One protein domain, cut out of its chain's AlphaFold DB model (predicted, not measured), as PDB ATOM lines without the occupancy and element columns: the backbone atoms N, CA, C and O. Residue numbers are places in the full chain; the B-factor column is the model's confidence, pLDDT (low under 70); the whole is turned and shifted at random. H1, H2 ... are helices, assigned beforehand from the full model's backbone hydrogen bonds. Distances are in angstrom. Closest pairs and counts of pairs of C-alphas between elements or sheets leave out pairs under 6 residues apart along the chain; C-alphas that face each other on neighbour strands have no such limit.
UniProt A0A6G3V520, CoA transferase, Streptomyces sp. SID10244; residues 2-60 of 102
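AT A GLANCE: This is residues 2 to 60 of the 102 residues of the protein "CoA transferase" of Streptomyces sp. SID10244 (UniProt A0A6G3V520). One long straight helix, H1, is followed by an extended strip, residues 28 to 36, that folds back alongside it towards its first turns, where the short helix H2 crosses it. From there the chain heads away from H1 into a third helix, H3, at the far end of a flat, sparsely packed shape. The printed part has 59 residues with three named helices, H1, H2 and H3 in that order, and no named strand; the class is all helix. It is only just loose, close to extended, with a radius of gyration of the C-alphas of 15.5 A, and the C-alphas span 48 by 27 by 13 A.

IN THESE COORDINATES: H1 is residues 4 to 27, 34.2 A from first to last C-alpha, and begins with C-alpha 4 at (176.049, 170.001, 143.324). H2 is residues 37 to 43, with C-alpha 37 at (185.181, 168.926, 140.693). H3 is residues 46 to 55, 13.5 A long, and ends with C-alpha 55 at (185.347, 157.185, 163.470).

HOW THE PARTS SIT: H1 touches H2 with its residues 4 to 12 alone; the closest C-alphas are those of Ala 9 and Met 37, 5.1 A apart. Their lines are about perpendicular, at 89 degrees. H2 and H3 are close but not clearly touching; their closest C-alphas, of Val 42 and Met 49, are 7.8 A apart. They run the same way at a steep tilt of 68 degrees, only just short of about perpendicular. H1 and H3 are apart. In H1, H2 and H3 every O i to N i+4 pair is within hydrogen-bond range.

THE WHOLE: The two C-alphas farthest apart, those of Gly 28 and Ala 60, are 49.3 A from each other. The printed part has no cut. The link from H1 to H2, nine residues, is short, and the link from H2 to H3, two residues, is tight. The mean pLDDT of the printed part is 95.0, and no printed residue is under 70.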
ATOM      1  N   ILE A   2     170.078 168.307 141.624       89.25
ATOM      2  CA  ILE A   2     170.800 169.591 141.623       89.25
ATOM      3  C   ILE A   2     172.261 169.308 141.225       89.25
ATOM      4  O   ILE A   2     172.810 168.316 141.713       89.25
ATOM      5  N   PRO A   3     172.894 170.110 140.349       95.19
ATOM      6  CA  PRO A   3     174.271 169.888 139.904       95.19
ATOM      7  C   PRO A   3     175.286 170.308 140.983       95.19
ATOM      8  O   PRO A   3     176.054 171.251 140.818       95.19
ATOM      9  N   THR A   4     175.272 169.626 142.131       95.38
ATOM     10  CA  THR A   4     176.049 170.001 143.324       95.38
ATOM     11  C   THR A   4     177.546 170.109 143.038       95.38
ATOM     12  O   THR A   4     178.179 171.057 143.490       95.38
ATOM     13  N   SER A   5     178.108 169.187 142.251       96.75
ATOM     14  CA  SER A   5     179.530 169.201 141.890       96.75
ATOM     15  C   SER A   5     179.920 170.403 141.030       96.75
ATOM     16  O   SER A   5     180.984 170.979 141.249       96.75
ATOM     17  N   ASP A   6     179.059 170.819 140.095       97.62
ATOM     18  CA  ASP A   6     179.304 172.001 139.258       97.62
ATOM     19  C   ASP A   6     179.246 173.281 140.093       97.62
ATOM     20  O   ASP A   6     180.107 174.151 139.969       97.62
ATOM     21  N   ILE A   7     178.256 173.382 140.987       97.81
ATOM     22  CA  ILE A   7     178.101 174.535 141.882       97.81
ATOM     23  C   ILE A   7     179.305 174.631 142.825       97.81
ATOM     24  O   ILE A   7     179.890 175.707 142.955       97.81
ATOM     25  N   ALA A   8     179.714 173.515 143.438       97.62
ATOM     26  CA  ALA A   8     180.874 173.472 144.321       97.62
ATOM     27  C   ALA A   8     182.148 173.904 143.583       97.62
ATOM     28  O   ALA A   8     182.845 174.817 144.029       97.62
ATOM     29  N   ALA A   9     182.419 173.318 142.413       98.06
ATOM     30  CA  ALA A   9     183.574 173.685 141.600       98.06
ATOM     31  C   ALA A   9     183.542 175.167 141.190       98.06
ATOM     32  O   ALA A   9     184.557 175.855 141.300       98.06
ATOM     33  N   GLY A  10     182.378 175.687 140.790       98.00
ATOM     34  CA  GLY A  10     182.189 177.100 140.469       98.00
ATOM     35  C   GLY A  10     182.489 178.028 141.650       98.00
ATOM     36  O   GLY A  10     183.165 179.044 141.477       98.00
ATOM     37  N   MET A  11     182.063 177.660 142.862       98.31
ATOM     38  CA  MET A  11     182.345 178.425 144.082       98.31
ATOM     39  C   MET A  11     183.840 178.452 144.430       98.31
ATOM     40  O   MET A  11     184.376 179.520 144.752       98.31
ATOM     41  N   TYR A  12     184.541 177.318 144.328       98.38
ATOM     42  CA  TYR A  12     185.991 177.278 144.557       98.38
ATOM     43  C   TYR A  12     186.774 177.990 143.452       98.38
ATOM     44  O   TYR A  12     187.765 178.659 143.753       98.38
ATOM     45  N   ALA A  13     186.322 177.919 142.198       98.38
ATOM     46  CA  ALA A  13     186.917 178.663 141.091       98.38
ATOM     47  C   ALA A  13     186.785 180.172 141.306       98.38
ATOM     48  O   ALA A  13     187.788 180.883 141.258       98.38
ATOM     49  N   LEU A  14     185.582 180.652 141.633       98.56
ATOM     50  CA  LEU A  14     185.337 182.055 141.966       98.56
ATOM     51  C   LEU A  14     186.252 182.523 143.103       98.56
ATOM     52  O   LEU A  14     186.969 183.510 142.954       98.56
ATOM     53  N   THR A  15     186.271 181.788 144.216       98.38
ATOM     54  CA  THR A  15     187.071 182.146 145.398       98.38
ATOM     55  C   THR A  15     188.567 182.176 145.078       98.38
ATOM     56  O   THR A  15     189.266 183.120 145.452       98.38
ATOM     57  N   SER A  16     189.059 181.191 144.323       98.25
ATOM     58  CA  SER A  16     190.467 181.109 143.922       98.25
ATOM     59  C   SER A  16     190.864 182.231 142.959       98.25
ATOM     60  O   SER A  16     191.951 182.794 143.089       98.25
ATOM     61  N   ILE A  17     189.981 182.609 142.028       98.62
ATOM     62  CA  ILE A  17     190.197 183.740 141.113       98.62
ATOM     63  C   ILE A  17     190.246 185.059 141.888       98.62
ATOM     64  O   ILE A  17     191.157 185.858 141.671       98.62
ATOM     65  N   LEU A  18     189.318 185.283 142.823       98.56
ATOM     66  CA  LEU A  18     189.331 186.477 143.672       98.56
ATOM     67  C   LEU A  18     190.621 186.553 144.502       98.56
ATOM     68  O   LEU A  18     191.276 187.596 144.524       98.56
ATOM     69  N   GLY A  19     191.049 185.436 145.099       98.25
ATOM     70  CA  GLY A  19     192.332 185.349 145.802       98.25
ATOM     71  C   GLY A  19     193.533 185.658 144.900       98.25
ATOM     72  O   GLY A  19     194.431 186.408 145.289       98.25
ATOM     73  N   ALA A  20     193.536 185.154 143.662       98.56
ATOM     74  CA  ALA A  20     194.576 185.442 142.678       98.56
ATOM     75  C   ALA A  20     194.616 186.927 142.275       98.56
ATOM     76  O   ALA A  20     195.705 187.487 142.115       98.56
ATOM     77  N   LEU A  21     193.458 187.582 142.147       98.62
ATOM     78  CA  LEU A  21     193.368 189.017 141.860       98.62
ATOM     79  C   LEU A  21     193.910 189.862 143.016       98.62
ATOM     80  O   LEU A  21     194.696 190.778 142.770       98.62
ATOM     81  N   VAL A  22     193.569 189.525 144.265       98.56
ATOM     82  CA  VAL A  22     194.132 190.187 145.455       98.56
ATOM     83  C   VAL A  22     195.652 190.023 145.491       98.56
ATOM     84  O   VAL A  22     196.379 191.010 145.613       98.56
ATOM     85  N   ARG A  23     196.160 188.797 145.294       98.38
ATOM     86  CA  ARG A  23     197.606 188.532 145.223       98.38
ATOM     87  C   ARG A  23     198.280 189.351 144.123       98.38
ATOM     88  O   ARG A  23     199.357 189.904 144.352       98.38
ATOM     89  N   ARG A  24     197.668 189.445 142.941       98.62
ATOM     90  CA  ARG A  24     198.182 190.265 141.836       98.62
ATOM     91  C   ARG A  24     198.212 191.747 142.205       98.62
ATOM     92  O   ARG A  24     199.185 192.408 141.869       98.62
ATOM     93  N   GLY A  25     197.203 192.255 142.911       98.62
ATOM     94  CA  GLY A  25     197.174 193.640 143.392       98.62
ATOM     95  C   GLY A  25     198.331 193.986 144.335       98.62
ATOM     96  O   GLY A  25     198.841 195.098 144.284       98.62
ATOM     97  N   VAL A  26     198.785 193.027 145.149       98.44
ATOM     98  CA  VAL A  26     199.900 193.217 146.097       98.44
ATOM     99  C   VAL A  26     201.266 192.987 145.449       98.44
ATOM    100  O   VAL A  26     202.216 193.714 145.713       98.44
ATOM    101  N   THR A  27     201.386 191.952 144.617       98.31
ATOM    102  CA  THR A  27     202.687 191.471 144.111       98.31
ATOM    103  C   THR A  27     202.987 191.890 142.675       98.31
ATOM    104  O   THR A  27     204.111 191.726 142.211       98.31
ATOM    105  N   GLY A  28     201.983 192.355 141.929       98.25
ATOM    106  CA  GLY A  28     202.051 192.557 140.480       98.25
ATOM    107  C   GLY A  28     201.984 191.265 139.653       98.25
ATOM    108  O   GLY A  28     201.827 191.333 138.434       98.25
ATOM    109  N   VAL A  29     202.050 190.083 140.277       97.94
ATOM    110  CA  VAL A  29     202.159 188.787 139.587       97.94
ATOM    111  C   VAL A  29     200.825 188.038 139.619       97.94
ATOM    112  O   VAL A  29     200.202 187.884 140.669       97.94
ATOM    113  N   GLY A  30     200.386 187.538 138.461       96.25
ATOM    114  CA  GLY A  30     199.206 186.669 138.353       96.25
ATOM    115  C   GLY A  30     199.412 185.281 138.975       96.25
ATOM    116  O   GLY A  30     200.481 184.971 139.503       96.25
ATOM    117  N   ALA A  31     198.388 184.432 138.909       97.25
ATOM    118  CA  ALA A  31     198.455 183.043 139.363       97.25
ATOM    119  C   ALA A  31     197.685 182.120 138.409       97.25
ATOM    120  O   ALA A  31     196.724 182.550 137.774       97.25
ATOM    121  N   SER A  32     198.112 180.858 138.332       97.62
ATOM    122  CA  SER A  32     197.330 179.785 137.716       97.62
ATOM    123  C   SER A  32     196.412 179.173 138.772       97.62
ATOM    124  O   SER A  32     196.840 178.957 139.906       97.62
ATOM    125  N   VAL A  33     195.160 178.912 138.405       97.06
ATOM    126  CA  VAL A  33     194.147 178.311 139.277       97.06
ATOM    127  C   VAL A  33     193.699 176.999 138.644       97.06
ATOM    128  O   VAL A  33     193.331 176.972 137.473       97.06
ATOM    129  N   SER A  34     193.710 175.924 139.429       97.75
ATOM    130  CA  SER A  34     193.156 174.624 139.056       97.75
ATOM    131  C   SER A  34     192.124 174.226 140.100       97.75
ATOM    132  O   SER A  34     192.399 174.318 141.296       97.75
ATOM    133  N   VAL A  35     190.944 173.806 139.651       97.94
ATOM    134  CA  VAL A  35     189.865 173.344 140.527       97.94
ATOM    135  C   VAL A  35     189.401 171.975 140.064       97.94
ATOM    136  O   VAL A  35     188.982 171.798 138.921       97.94
ATOM    137  N   SER A  36     189.467 171.011 140.974       98.06
ATOM    138  CA  SER A  36     188.940 169.667 140.783       98.06
ATOM    139  C   SER A  36     187.475 169.627 141.215       98.06
ATOM    140  O   SER A  36     187.148 169.968 142.352       98.06
ATOM    141  N   MET A  37     186.584 169.171 140.330       97.38
ATOM    142  CA  MET A  37     185.181 168.926 140.693       97.38
ATOM    143  C   MET A  37     185.053 167.843 141.766       97.38
ATOM    144  O   MET A  37     184.134 167.891 142.585       97.38
ATOM    145  N   PHE A  38     185.969 166.873 141.765       96.69
ATOM    146  CA  PHE A  38     185.994 165.813 142.762       96.69
ATOM    147  C   PHE A  38     186.328 166.385 144.140       96.69
ATOM    148  O   PHE A  38     185.527 166.228 145.056       96.69
ATOM    149  N   ASP A  39     187.429 167.132 144.260       95.62
ATOM    150  CA  ASP A  39     187.863 167.706 145.542       95.62
ATOM    151  C   ASP A  39     186.811 168.679 146.085       95.62
ATOM    152  O   ASP A  39     186.449 168.616 147.258       95.62
ATOM    153  N   ALA A  40     186.238 169.509 145.206       96.81
ATOM    154  CA  ALA A  40     185.151 170.420 145.553       96.81
ATOM    155  C   ALA A  40     183.914 169.688 146.100       96.81
ATOM    156  O   ALA A  40     183.287 170.144 147.054       96.81
ATOM    157  N   THR A  41     183.558 168.547 145.505       96.25
ATOM    158  CA  THR A  41     182.409 167.747 145.953       96.25
ATOM    159  C   THR A  41     182.700 167.043 147.274       96.25
ATOM    160  O   THR A  41     181.831 166.988 148.142       96.25
ATOM    161  N   VAL A  42     183.911 166.500 147.425       94.25
ATOM    162  CA  VAL A  42     184.349 165.802 148.639       94.25
ATOM    163  C   VAL A  42     184.352 166.751 149.833       94.25
ATOM    164  O   VAL A  42     183.828 166.394 150.883       94.25
ATOM    165  N   GLU A  43     184.838 167.980 149.661       93.62
ATOM    166  CA  GLU A  43     184.836 168.996 150.720       93.62
ATOM    167  C   GLU A  43     183.418 169.294 151.239       93.62
ATOM    168  O   GLU A  43     183.188 169.435 152.441       93.62
ATOM    169  N   TRP A  44     182.416 169.288 150.356       94.31
ATOM    170  CA  TRP A  44     181.015 169.503 150.733       94.31
ATOM    171  C   TRP A  44     180.360 168.310 151.439       94.31
ATOM    172  O   TRP A  44     179.248 168.439 151.955       94.31
ATOM    173  N   MET A  45     181.020 167.150 151.504       91.62
ATOM    174  CA  MET A  45     180.504 166.001 152.251       91.62
ATOM    175  C   MET A  45     180.551 166.216 153.767       91.62
ATOM    176  O   MET A  45     179.797 165.550 154.473       91.62
ATOM    177  N   GLY A  46     181.410 167.112 154.270       89.44
ATOM    178  CA  GLY A  46     181.456 167.542 155.669       89.44
ATOM    179  C   GLY A  46     181.393 166.402 156.696       89.44
ATOM    180  O   GLY A  46     182.219 165.490 156.713       89.44
ATOM    181  N   HIS A  47     180.394 166.458 157.582       87.94
ATOM    182  CA  HIS A  47     180.268 165.564 158.738       87.94
ATOM    183  C   HIS A  47     180.295 164.053 158.391       87.94
ATOM    184  O   HIS A  47     181.103 163.336 158.987       87.94
ATOM    185  N   PRO A  48     179.504 163.543 157.422       89.31
ATOM    186  CA  PRO A  48     179.595 162.153 156.963       89.31
ATOM    187  C   PRO A  48     180.999 161.684 156.559       89.31
ATOM    188  O   PRO A  48     181.363 160.545 156.854       89.31
ATOM    189  N   MET A  49     181.788 162.540 155.898       91.31
ATOM    190  CA  MET A  49     183.158 162.203 155.503       91.31
ATOM    191  C   MET A  49     184.053 162.048 156.734       91.31
ATOM    192  O   MET A  49     184.756 161.047 156.856       91.31
ATOM    193  N   TYR A  50     183.990 162.992 157.676       89.75
ATOM    194  CA  TYR A  50     184.808 162.944 158.890       89.75
ATOM    195  C   TYR A  50     184.461 161.771 159.806       89.75
ATOM    196  O   TYR A  50     185.364 161.158 160.372       89.75
ATOM    197  N   MET A  51     183.180 161.408 159.914       89.75
ATOM    198  CA  MET A  51     182.762 160.219 160.668       89.75
ATOM    199  C   MET A  51     183.394 158.939 160.114       89.75
ATOM    200  O   MET A  51     183.823 158.080 160.884       89.75
ATOM    201  N   ARG A  52     183.523 158.828 158.786       90.69
ATOM    202  CA  ARG A  52     184.220 157.697 158.169       90.69
ATOM    203  C   ARG A  52     185.732 157.788 158.346       90.69
ATOM    204  O   ARG A  52     186.351 156.783 158.673       90.69
ATOM    205  N   LEU A  53     186.311 158.965 158.117       91.38
ATOM    206  CA  LEU A  53     187.760 159.172 158.136       91.38
ATOM    207  C   LEU A  53     188.366 158.966 159.532       91.38
ATOM    208  O   LEU A  53     189.465 158.435 159.641       91.38
ATOM    209  N   TYR A  54     187.645 159.364 160.586       92.06
ATOM    210  CA  TYR A  54     188.157 159.368 161.961       92.06
ATOM    211  C   TYR A  54     187.399 158.457 162.933       92.06
ATOM    212  O   TYR A  54     187.901 158.195 164.022       92.06
ATOM    213  N   GLY A  55     186.199 157.990 162.584       87.50
ATOM    214  CA  GLY A  55     185.347 157.185 163.470       87.50
ATOM    215  C   GLY A  55     185.148 155.736 163.026       87.50
ATOM    216  O   GLY A  55     184.326 155.047 163.624       87.50
ATOM    217  N   ASP A  56     185.826 155.305 161.954       87.19
ATOM    218  CA  ASP A  56     185.699 153.984 161.304       87.19
ATOM    219  C   ASP A  56     184.242 153.564 161.002       87.19
ATOM    220  O   ASP A  56     183.894 152.394 160.842       87.19
ATOM    221  N   ARG A  57     183.343 154.552 160.906       86.25
ATOM    222  CA  ARG A  57     181.908 154.339 160.732       86.25
ATOM    223  C   ARG A  57     181.405 155.130 159.541       86.25
ATOM    224  O   ARG A  57     181.446 156.355 159.517       86.25
ATOM    225  N   GLN A  58     180.856 154.420 158.559       87.56
ATOM    226  CA  GLN A  58     180.101 155.058 157.485       87.56
ATOM    227  C   GLN A  58     178.692 155.388 157.987       87.56
ATOM    228  O   GLN A  58     177.953 154.492 158.400       87.56
ATOM    229  N   ILE A  59     178.301 156.660 157.922       86.19
ATOM    230  CA  ILE A  59     176.918 157.064 158.192       86.19
ATOM    231  C   ILE A  59     176.033 156.564 157.044       86.19
ATOM    232  O   ILE A  59     176.306 156.828 155.870       86.19
ATOM    233  N   ALA A  60     174.995 155.797 157.384       87.38
ATOM    234  CA  ALA A  60     173.992 155.352 156.423       87.38
ATOM    235  C   ALA A  60     173.163 156.546 155.923       87.38
ATOM    236  O   ALA A  60     173.076 157.577 156.586       87.38
TER     237      ALA A  60